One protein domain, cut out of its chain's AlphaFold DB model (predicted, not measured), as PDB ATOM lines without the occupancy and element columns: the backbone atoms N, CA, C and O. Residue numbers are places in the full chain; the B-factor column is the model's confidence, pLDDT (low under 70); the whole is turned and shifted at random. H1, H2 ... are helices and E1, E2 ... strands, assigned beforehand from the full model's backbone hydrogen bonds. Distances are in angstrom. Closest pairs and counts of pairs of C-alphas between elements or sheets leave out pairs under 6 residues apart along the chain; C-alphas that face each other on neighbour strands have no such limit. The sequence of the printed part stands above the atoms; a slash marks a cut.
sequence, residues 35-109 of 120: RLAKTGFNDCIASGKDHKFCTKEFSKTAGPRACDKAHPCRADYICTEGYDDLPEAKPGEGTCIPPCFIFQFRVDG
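Overview. This is residues 35 to 109 of the 120 residues of an uncharacterized protein of Mesorhizobium sp. LNHC229A00 (UniProt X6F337). Two small lobes sit one beyond the other: in one, the antiparallel strand pair E3 and E4 is edged by two long loops, and in the other the short strand pair E1 and E2 has the helical hairpin H1 and H2 at one end. H3 leaves the end of E4 as an arm that runs toward the second lobe yet stays apart from its helices and strands. You have 75 printed residues, with three named helices and four named strands in the order E1 H1 H2 E2 E3 E4 H3; the class is mixed, helices and strands, with under half of the residues in named elements. The whole is only just compact, close to loose, with a radius of gyration of the C-alphas of 13.2 A and spans of 40 by 28 by 17 A.

Along the chain. Find C-alpha 78 at (-11.046, 22.061, 13.045); from there E3 runs through residues 78 to 81 over 9.9 A. E4 is residues 94 to 97, 9.4 A long, and H3 is residues 99 to 107, 12.3 A long, ending at C-alpha 107 at (-2.124, 15.191, -0.270). Go back to C-alpha 35 at (-21.636, 18.815, 3.349), where E1, residues 35 to 37, begins and covers 6.6 A. H1 is residues 41 to 46, 8.6 A; H2 is residues 51 to 57, 9.9 A; E2 is residues 59 to 62, 9.2 A.

Arrangement. Look first at the hairpin of E3 and E4, antiparallel at 139 degrees, where N 80 and O 95 are 3.0 A apart and N 95 and O 80 are 2.9 A apart, within hydrogen-bond range. Residues 66 to 67 pair antiparallel with residues 94 to 95 of E4. The closest C-alphas of E3 and H3 are those of Ile 78 and Pro 99, 6.3 A apart. E1 and E2 are antiparallel at 133 degrees, with N 36 and O 60 within hydrogen-bond range at 2.9 A. The closest C-alphas of E1 and H2 are those of Ala 37 and Thr 55, 7.1 A apart. H1 and H2 form a helical hairpin: they touch, closest at the C-alphas of Cys 44 and Cys 54, 5.8 A apart, and run opposite ways at a tilt of 36 degrees, only just steep. H3 is apart from H1, H2, E1 and E2. Every O i to N i+4 pair is within hydrogen-bond range in H1 and H2; in H3 it is 4 of 5.

Size, cuts and confidence. The two C-alphas farthest apart are those of Ser 47 and Ala 70, at 40.1 A. The printed part has no cut. The links from E2 to E3, 15 residues, and from E3 to E4, 12 residues, are long. Mean pLDDT of the printed part is 84.2; look for values under 70 at residue 105 and residues 108 to 109.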
ATOM      1  N   ARG A  35     -21.505  19.749   4.462       85.88
ATOM      2  CA  ARG A  35     -21.636  18.815   3.349       85.88
ATOM      3  C   ARG A  35     -20.837  17.548   3.598       85.88
ATOM      4  O   ARG A  35     -19.639  17.583   3.854       85.88
ATOM      5  N   LEU A  36     -21.501  16.411   3.437       86.31
ATOM      6  CA  LEU A  36     -20.855  15.108   3.321       86.31
ATOM      7  C   LEU A  36     -20.934  14.632   1.879       86.31
ATOM      8  O   LEU A  36     -21.980  14.757   1.242       86.31
ATOM      9  N   ALA A  37     -19.852  14.039   1.381       88.75
ATOM     10  CA  ALA A  37     -19.845  13.395   0.075       88.75
ATOM     11  C   ALA A  37     -20.983  12.359  -0.033       88.75
ATOM     12  O   ALA A  37     -21.249  11.596   0.903       88.75
ATOM     13  N   LYS A  38     -21.663  12.330  -1.183       93.31
ATOM     14  CA  LYS A  38     -22.569  11.239  -1.581       93.31
ATOM     15  C   LYS A  38     -21.969  10.475  -2.765       93.31
ATOM     16  O   LYS A  38     -20.909  10.833  -3.278       93.31
ATOM     17  N   THR A  39     -22.642   9.405  -3.185       94.62
ATOM     18  CA  THR A  39     -22.239   8.583  -4.335       94.62
ATOM     19  C   THR A  39     -21.898   9.448  -5.552       94.62
ATOM     20  O   THR A  39     -22.647  10.370  -5.873       94.62
ATOM     21  N   GLY A  40     -20.774   9.152  -6.211       92.38
ATOM     22  CA  GLY A  40     -20.279   9.882  -7.385       92.38
ATOM     23  C   GLY A  40     -19.350  11.065  -7.081       92.38
ATOM     24  O   GLY A  40     -18.781  11.630  -8.010       92.38
ATOM     25  N   PHE A  41     -19.141  11.433  -5.809       90.81
ATOM     26  CA  PHE A  41     -18.224  12.528  -5.456       90.81
ATOM     27  C   PHE A  41     -16.788  12.259  -5.921       90.81
ATOM     28  O   PHE A  41     -16.197  13.094  -6.604       90.81
ATOM     29  N   ASN A  42     -16.253  11.074  -5.613       86.62
ATOM     30  CA  ASN A  42     -14.890  10.709  -6.001       86.62
ATOM     31  C   ASN A  42     -14.734  10.636  -7.526       86.62
ATOM     32  O   ASN A  42     -13.725  11.097  -8.042       86.62
ATOM     33  N   ASP A  43     -15.744  10.142  -8.248       91.06
ATOM     34  CA  ASP A  43     -15.716  10.078  -9.715       91.06
ATOM     35  C   ASP A  43     -15.719  11.482 -10.339       91.06
ATOM     36  O   ASP A  43     -14.964  11.766 -11.270       91.06
ATOM     37  N   CYS A  44     -16.537  12.392  -9.795       90.62
ATOM     38  CA  CYS A  44     -16.578  13.791 -10.219       90.62
ATOM     39  C   CYS A  44     -15.199  14.442 -10.093       90.62
ATOM     40  O   CYS A  44     -14.695  15.044 -11.041       90.62
ATOM     41  N   ILE A  45     -14.574  14.266  -8.937       85.88
ATOM     42  CA  ILE A  45     -13.263  14.819  -8.633       85.88
ATOM     43  C   ILE A  45     -12.158  14.174  -9.484       85.88
ATOM     44  O   ILE A  45     -11.348  14.887 -10.075       85.88
ATOM     45  N   ALA A  46     -12.156  12.844  -9.622       84.75
ATOM     46  CA  ALA A  46     -11.191  12.107 -10.441       84.75
ATOM     47  C   ALA A  46     -11.255  12.496 -11.928       84.75
ATOM     48  O   ALA A  46     -10.260  12.392 -12.640       84.75
ATOM     49  N   SER A  47     -12.403  13.001 -12.394       85.62
ATOM     50  CA  SER A  47     -12.563  13.534 -13.753       85.62
ATOM     51  C   SER A  47     -11.959  14.934 -13.968       85.62
ATOM     52  O   SER A  47     -12.101  15.498 -15.052       85.62
ATOM     53  N   GLY A  48     -11.306  15.518 -12.954       81.69
ATOM     54  CA  GLY A  48     -10.665  16.835 -13.030       81.69
ATOM     55  C   GLY A  48     -11.641  18.014 -12.980       81.69
ATOM     56  O   GLY A  48     -11.273  19.138 -13.322       81.69
ATOM     57  N   LYS A  49     -12.898  17.777 -12.583       84.75
ATOM     58  CA  LYS A  49     -13.879  18.850 -12.384       84.75
ATOM     59  C   LYS A  49     -13.524  19.686 -11.159       84.75
ATOM     60  O   LYS A  49     -12.860  19.231 -10.232       84.75
ATOM     61  N   ASP A  50     -14.017  20.917 -11.159       83.06
ATOM     62  CA  ASP A  50     -13.822  21.843 -10.052       83.06
ATOM     63  C   ASP A  50     -14.401  21.290  -8.735       83.06
ATOM     64  O   ASP A  50     -15.519  20.765  -8.689       83.06
ATOM     65  N   HIS A  51     -13.644  21.433  -7.644       82.31
ATOM     66  CA  HIS A  51     -14.053  20.941  -6.331       82.31
ATOM     67  C   HIS A  51     -15.354  21.602  -5.859       82.31
ATOM     68  O   HIS A  51     -16.224  20.909  -5.339       82.31
ATOM     69  N   LYS A  52     -15.551  22.914  -6.081       82.75
ATOM     70  CA  LYS A  52     -16.792  23.607  -5.686       82.75
ATOM     71  C   LYS A  52     -17.994  23.023  -6.426       82.75
ATOM     72  O   LYS A  52     -19.039  22.824  -5.806       82.75
ATOM     73  N   PHE A  53     -17.840  22.692  -7.709       87.19
ATOM     74  CA  PHE A  53     -18.854  21.961  -8.470       87.19
ATOM     75  C   PHE A  53     -19.139  20.579  -7.863       87.19
ATOM     76  O   PHE A  53     -20.287  20.288  -7.527       87.19
ATOM     77  N   CYS A  54     -18.117  19.742  -7.654       88.81
ATOM     78  CA  CYS A  54     -18.320  18.389  -7.125       88.81
ATOM     79  C   CYS A  54     -18.915  18.390  -5.712       88.81
ATOM     80  O   CYS A  54     -19.802  17.597  -5.411       88.81
ATOM     81  N   THR A  55     -18.498  19.318  -4.852       86.69
ATOM     82  CA  THR A  55     -19.075  19.501  -3.519       86.69
ATOM     83  C   THR A  55     -20.518  19.968  -3.578       86.69
ATOM     84  O   THR A  55     -21.307  19.559  -2.735       86.69
ATOM     85  N   LYS A  56     -20.911  20.788  -4.553       87.44
ATOM     86  CA  LYS A  56     -22.308  21.210  -4.697       87.44
ATOM     87  C   LYS A  56     -23.200  20.076  -5.203       87.44
ATOM     88  O   LYS A  56     -24.231  19.793  -4.603       87.44
ATOM     89  N   GLU A  57     -22.783  19.400  -6.268       92.19
ATOM     90  CA  GLU A  57     -23.618  18.409  -6.956       92.19
ATOM     91  C   GLU A  57     -23.603  17.035  -6.276       92.19
ATOM     92  O   GLU A  57     -24.630  16.354  -6.200       92.19
ATOM     93  N   PHE A  58     -22.449  16.632  -5.736       93.31
ATOM     94  CA  PHE A  58     -22.187  15.301  -5.182       93.31
ATOM     95  C   PHE A  58     -21.976  15.314  -3.666       93.31
ATOM     96  O   PHE A  58     -21.268  14.469  -3.115       93.31
ATOM     97  N   SER A  59     -22.670  16.202  -2.955       91.00
ATOM     98  CA  SER A  59     -22.801  16.122  -1.498       91.00
ATOM     99  C   SER A  59     -24.256  16.052  -1.034       91.00
ATOM    100  O   SER A  59     -25.205  16.180  -1.814       91.00
ATOM    101  N   LYS A  60     -24.416  15.791   0.261       89.94
ATOM    102  CA  LYS A  60     -25.655  15.936   1.018       89.94
ATOM    103  C   LYS A  60     -25.384  16.777   2.256       89.94
ATOM    104  O   LYS A  60     -24.296  16.702   2.829       89.94
ATOM    105  N   THR A  61     -26.394  17.511   2.695       86.44
ATOM    106  CA  THR A  61     -26.339  18.227   3.964       86.44
ATOM    107  C   THR A  61     -26.190  17.243   5.123       86.44
ATOM    108  O   THR A  61     -26.862  16.211   5.181       86.44
ATOM    109  N   ALA A  62     -25.311  17.574   6.055       82.56
ATOM    110  CA  ALA A  62     -25.138  16.910   7.330       82.56
ATOM    111  C   ALA A  62     -25.179  17.940   8.453       82.56
ATOM    112  O   ALA A  62     -24.985  19.127   8.213       82.56
ATOM    113  N   GLY A  63     -25.435  17.474   9.674       76.75
ATOM    114  CA  GLY A  63     -25.510  18.324  10.858       76.75
ATOM    115  C   GLY A  63     -24.321  18.154  11.805       76.75
ATOM    116  O   GLY A  63     -24.534  17.634  12.904       76.75
ATOM    117  N   PRO A  64     -23.070  18.500  11.438       79.56
ATOM    118  CA  PRO A  64     -21.988  18.531  12.414       79.56
ATOM    119  C   PRO A  64     -22.203  19.628  13.459       79.56
ATOM    120  O   PRO A  64     -23.050  20.514  13.348       79.56
ATOM    121  N   ARG A  65     -21.400  19.584  14.520       86.62
ATOM    122  CA  ARG A  65     -21.461  20.599  15.571       86.62
ATOM    123  C   ARG A  65     -21.047  21.963  15.010       86.62
ATOM    124  O   ARG A  65     -19.985  22.067  14.401       86.62
ATOM    125  N   ALA A  66     -21.824  23.005  15.290       88.06
ATOM    126  CA  ALA A  66     -21.407  24.375  15.008       88.06
ATOM    127  C   ALA A  66     -20.196  24.797  15.872       88.06
ATOM    128  O   ALA A  66     -19.987  24.287  16.986       88.06
ATOM    129  N   CYS A  67     -19.406  25.746  15.376       89.94
ATOM    130  CA  CYS A  67     -18.271  26.344  16.076       89.94
ATOM    131  C   CYS A  67     -18.134  27.841  15.801       89.94
ATOM    132  O   CYS A  67     -18.653  28.364  14.820       89.94
ATOM    133  N   ASP A  68     -17.454  28.526  16.715       89.12
ATOM    134  CA  ASP A  68     -17.058  29.931  16.623       89.12
ATOM    135  C   ASP A  68     -15.907  30.189  17.622       89.12
ATOM    136  O   ASP A  68     -15.422  29.264  18.281       89.12
ATOM    137  N   LYS A  69     -15.469  31.446  17.768       87.81
ATOM    138  CA  LYS A  69     -14.375  31.824  18.683       87.81
ATOM    139  C   LYS A  69     -14.662  31.515  20.162       87.81
ATOM    140  O   LYS A  69     -13.735  31.205  20.904       87.81
ATOM    141  N   ALA A  70     -15.912  31.633  20.606       89.06
ATOM    142  CA  ALA A  70     -16.326  31.340  21.979       89.06
ATOM    143  C   ALA A  70     -16.613  29.842  22.195       89.06
ATOM    144  O   ALA A  70     -16.504  29.345  23.316       89.06
ATOM    145  N   HIS A  71     -16.942  29.123  21.122       89.12
ATOM    146  CA  HIS A  71     -17.279  27.705  21.121       89.12
ATOM    147  C   HIS A  71     -16.369  26.943  20.147       89.12
ATOM    148  O   HIS A  71     -16.818  26.531  19.069       89.12
ATOM    149  N   PRO A  72     -15.095  26.710  20.513       90.50
ATOM    150  CA  PRO A  72     -14.165  25.981  19.662       90.50
ATOM    151  C   PRO A  72     -14.570  24.511  19.538       90.50
ATOM    152  O   PRO A  72     -15.284  23.964  20.389       90.50
ATOM    153  N   CYS A  73     -14.120  23.873  18.462       90.81
ATOM    154  CA  CYS A  73     -14.255  22.435  18.278       90.81
ATOM    155  C   CYS A  73     -13.471  21.649  19.337       90.81
ATOM    156  O   CYS A  73     -12.665  22.202  20.089       90.81
ATOM    157  N   ARG A  74     -13.710  20.334  19.394       92.38
ATOM    158  CA  ARG A  74     -12.833  19.424  20.140       92.38
ATOM    159  C   ARG A  74     -11.411  19.512  19.563       92.38
ATOM    160  O   ARG A  74     -11.255  19.857  18.399       92.38
ATOM    161  N   ALA A  75     -10.391  19.218  20.368       89.69
ATOM    162  CA  ALA A  75      -8.984  19.429  20.000       89.69
ATOM    163  C   ALA A  75      -8.529  18.683  18.725       89.69
ATOM    164  O   ALA A  75      -7.577  19.095  18.074       89.69
ATOM    165  N   ASP A  76      -9.212  17.600  18.367       88.88
ATOM    166  CA  ASP A  76      -8.995  16.774  17.177       88.88
ATOM    167  C   ASP A  76      -9.903  17.157  15.995       88.88
ATOM    168  O   ASP A  76      -9.981  16.414  15.024       88.88
ATOM    169  N   TYR A  77     -10.609  18.288  16.073       90.81
ATOM    170  CA  TYR A  77     -11.476  18.836  15.030       90.81
ATOM    171  C   TYR A  77     -11.076  20.278  14.734       90.81
ATOM    172  O   TYR A  77     -10.637  21.025  15.608       90.81
ATOM    173  N   ILE A  78     -11.291  20.693  13.496       89.81
ATOM    174  CA  ILE A  78     -11.046  22.061  13.045       89.81
ATOM    175  C   ILE A  78     -12.373  22.750  12.749       89.81
ATOM    176  O   ILE A  78     -13.323  22.116  12.292       89.81
ATOM    177  N   CYS A  79     -12.432  24.048  13.040       90.31
ATOM    178  CA  CYS A  79     -13.581  24.878  12.712       90.31
ATOM    179  C   CYS A  79     -13.409  25.411  11.290       90.31
ATOM    180  O   CYS A  79     -12.496  26.201  11.043       90.31
ATOM    181  N   THR A  80     -14.253  24.961  10.368       86.56
ATOM    182  CA  THR A  80     -14.265  25.428   8.979       86.56
ATOM    183  C   THR A  80     -15.472  26.300   8.711       86.56
ATOM    184  O   THR A  80     -16.521  26.115   9.320       86.56
ATOM    185  N   GLU A  81     -15.319  27.257   7.803       83.94
ATOM    186  CA  GLU A  81     -16.434  28.074   7.335       83.94
ATOM    187  C   GLU A  81     -17.539  27.181   6.750       83.94
ATOM    188  O   GLU A  81     -17.251  26.208   6.049       83.94
ATOM    189  N   GLY A  82     -18.794  27.490   7.082       79.06
ATOM    190  CA  GLY A  82     -19.945  26.816   6.488       79.06
ATOM    191  C   GLY A  82     -20.139  27.221   5.023       79.06
ATOM    192  O   GLY A  82     -19.591  28.219   4.561       79.06
ATOM    193  N   TYR A  83     -20.948  26.466   4.282       79.25
ATOM    194  CA  TYR A  83     -21.289  26.840   2.908       79.25
ATOM    195  C   TYR A  83     -22.316  27.972   2.905       79.25
ATOM    196  O   TYR A  83     -23.376  27.846   3.511       79.25
ATOM    197  N   ASP A  84     -22.006  29.057   2.201       80.00
ATOM    198  CA  ASP A  84     -22.807  30.281   2.097       80.00
ATOM    199  C   ASP A  84     -24.206  30.068   1.498       80.00
ATOM    200  O   ASP A  84     -25.119  30.851   1.755       80.00
ATOM    201  N   ASP A  85     -24.388  28.998   0.727       80.81
ATOM    202  CA  ASP A  85     -25.664  28.604   0.137       80.81
ATOM    203  C   ASP A  85     -26.541  27.725   1.049       80.81
ATOM    204  O   ASP A  85     -27.622  27.302   0.628       80.81
ATOM    205  N   LEU A  86     -26.120  27.460   2.292       79.81
ATOM    206  CA  LEU A  86     -26.924  26.746   3.287       79.81
ATOM    207  C   LEU A  86     -27.729  27.720   4.175       79.81
ATOM    208  O   LEU A  86     -27.187  28.740   4.604       79.81
ATOM    209  N   PRO A  87     -29.002  27.415   4.514       77.88
ATOM    210  CA  PRO A  87     -29.887  28.342   5.238       77.88
ATOM    211  C   PRO A  87     -29.376  28.783   6.622       77.88
ATOM    212  O   PRO A  87     -29.731  29.851   7.117       77.88
ATOM    213  N   GLU A  88     -28.572  27.947   7.271       75.19
ATOM    214  CA  GLU A  88     -28.056  28.136   8.627       75.19
ATOM    215  C   GLU A  88     -26.651  28.741   8.649       75.19
ATOM    216  O   GLU A  88     -26.103  28.952   9.735       75.19
ATOM    217  N   ALA A  89     -26.071  29.034   7.482       77.12
ATOM    218  CA  ALA A  89     -24.774  29.680   7.388       77.12
ATOM    219  C   ALA A  89     -24.853  31.105   7.946       77.12
ATOM    220  O   ALA A  89     -25.634  31.941   7.488       77.12
ATOM    221  N   LYS A  90     -24.037  31.386   8.966       78.31
ATOM    222  CA  LYS A  90     -23.916  32.719   9.557       78.31
ATOM    223  C   LYS A  90     -22.467  33.187   9.488       78.31
ATOM    224  O   LYS A  90     -21.574  32.404   9.808       78.31
ATOM    225  N   PRO A  91     -22.217  34.465   9.153       81.25
ATOM    226  CA  PRO A  91     -20.875  35.026   9.206       81.25
ATOM    227  C   PRO A  91     -20.237  34.830  10.586       81.25
ATOM    228  O   PRO A  91     -20.851  35.123  11.611       81.25
ATOM    229  N   GLY A  92     -18.997  34.339  10.608       81.38
ATOM    230  CA  GLY A  92     -18.258  34.075  11.847       81.38
ATOM    231  C   GLY A  92     -18.665  32.797  12.595       81.38
ATOM    232  O   GLY A  92     -18.091  32.520  13.649       81.38
ATOM    233  N   GLU A  93     -19.607  32.013  12.063       85.88
ATOM    234  CA  GLU A  93     -19.888  30.646  12.509       85.88
ATOM    235  C   GLU A  93     -19.356  29.632  11.489       85.88
ATOM    236  O   GLU A  93     -19.292  29.888  10.287       85.88
ATOM    237  N   GLY A  94     -18.978  28.459  11.986       88.88
ATOM    238  CA  GLY A  94     -18.482  27.357  11.177       88.88
ATOM    239  C   GLY A  94     -18.998  26.007  11.648       88.88
ATOM    240  O   GLY A  94     -19.818  25.911  12.570       88.88
ATOM    241  N   THR A  95     -18.473  24.951  11.044       89.62
ATOM    242  CA  THR A  95     -18.754  23.556  11.385       89.62
ATOM    243  C   THR A  95     -17.481  22.836  11.807       89.62
ATOM    244  O   THR A  95     -16.386  23.100  11.312       89.62
ATOM    245  N   CYS A  96     -17.607  21.939  12.784       89.75
ATOM    246  CA  CYS A  96     -16.495  21.110  13.227       89.75
ATOM    247  C   CYS A  96     -16.322  19.906  12.305       89.75
ATOM    248  O   CYS A  96     -17.163  19.003  12.326       89.75
ATOM    249  N   ILE A  97     -15.188  19.835  11.604       86.38
ATOM    250  CA  ILE A  97     -14.832  18.688  10.757       86.38
ATOM    251  C   ILE A  97     -13.541  17.997  11.227       86.38
ATOM    252  O   ILE A  97     -12.636  18.661  11.746       86.38
ATOM    253  N   PRO A  98     -13.421  16.667  11.049       86.75
ATOM    254  CA  PRO A  98     -12.158  15.966  11.254       86.75
ATOM    255  C   PRO A  98     -11.053  16.478  10.307       86.75
ATOM    256  O   PRO A  98     -11.299  16.615   9.105       86.75
ATOM    257  N   PRO A  99      -9.812  16.686  10.788       84.19
ATOM    258  CA  PRO A  99      -8.690  17.146   9.969       84.19
ATOM    259  C   PRO A  99      -8.359  16.227   8.788       84.19
ATOM    260  O   PRO A  99      -7.865  16.699   7.766       84.19
ATOM    261  N   CYS A 100      -8.641  14.923   8.904       80.12
ATOM    262  CA  CYS A 100      -8.371  13.948   7.846       80.12
ATOM    263  C   CYS A 100      -9.072  14.291   6.523       80.12
ATOM    264  O   CYS A 100      -8.484  14.067   5.468       80.12
ATOM    265  N   PHE A 101     -10.254  14.919   6.559       76.00
ATOM    266  CA  PHE A 101     -10.938  15.356   5.341       76.00
ATOM    267  C   PHE A 101     -10.177  16.464   4.605       76.00
ATOM    268  O   PHE A 101     -10.105  16.431   3.384       76.00
ATOM    269  N   ILE A 102      -9.547  17.410   5.313       72.88
ATOM    270  CA  ILE A 102      -8.741  18.462   4.667       72.88
ATOM    271  C   ILE A 102      -7.421  17.909   4.136       72.88
ATOM    272  O   ILE A 102      -6.985  18.289   3.047       72.88
ATOM    273  N   PHE A 103      -6.755  17.046   4.906       70.94
ATOM    274  CA  PHE A 103      -5.465  16.501   4.491       70.94
ATOM    275  C   PHE A 103      -5.582  15.647   3.232       70.94
ATOM    276  O   PHE A 103      -4.725  15.787   2.364       70.94
ATOM    277  N   GLN A 104      -6.659  14.868   3.085       70.06
ATOM    278  CA  GLN A 104      -6.917  14.085   1.876       70.06
ATOM    279  C   GLN A 104      -6.887  14.962   0.616       70.06
ATOM    280  O   GLN A 104      -6.111  14.703  -0.298       70.06
ATOM    281  N   PHE A 105      -7.637  16.071   0.606       68.75
ATOM    282  CA  PHE A 105      -7.681  16.970  -0.553       68.75
ATOM    283  C   PHE A 105      -6.318  17.585  -0.897       68.75
ATOM    284  O   PHE A 105      -6.008  17.795  -2.069       68.75
ATOM    285  N   ARG A 106      -5.488  17.874   0.114       70.12
ATOM    286  CA  ARG A 106      -4.155  18.463  -0.091       70.12
ATOM    287  C   ARG A 106      -3.123  17.441  -0.561       70.12
ATOM    288  O   ARG A 106      -2.348  17.762  -1.455       70.12
ATOM    289  N   VAL A 107      -3.091  16.256   0.050       74.00
ATOM    290  CA  VAL A 107      -2.124  15.191  -0.270       74.00
ATOM    291  C   VAL A 107      -2.350  14.661  -1.679       74.00
ATOM    292  O   VAL A 107      -1.394  14.500  -2.429       74.00
ATOM    293  N   ASP A 108      -3.609  14.487  -2.068       64.88
ATOM    294  CA  ASP A 108      -3.970  13.996  -3.397       64.88
ATOM    295  C   ASP A 108      -3.842  15.071  -4.492       64.88
ATOM    296  O   ASP A 108      -4.228  14.839  -5.635       64.88
ATOM    297  N   GLY A 109      -3.357  16.273  -4.154       62.53
ATOM    298  CA  GLY A 109      -3.124  17.341  -5.124       62.53
ATOM    299  C   GLY A 109      -4.393  17.804  -5.837       62.53
ATOM    300  O   GLY A 109      -4.319  18.217  -6.995       62.53
TER     301      GLY A 109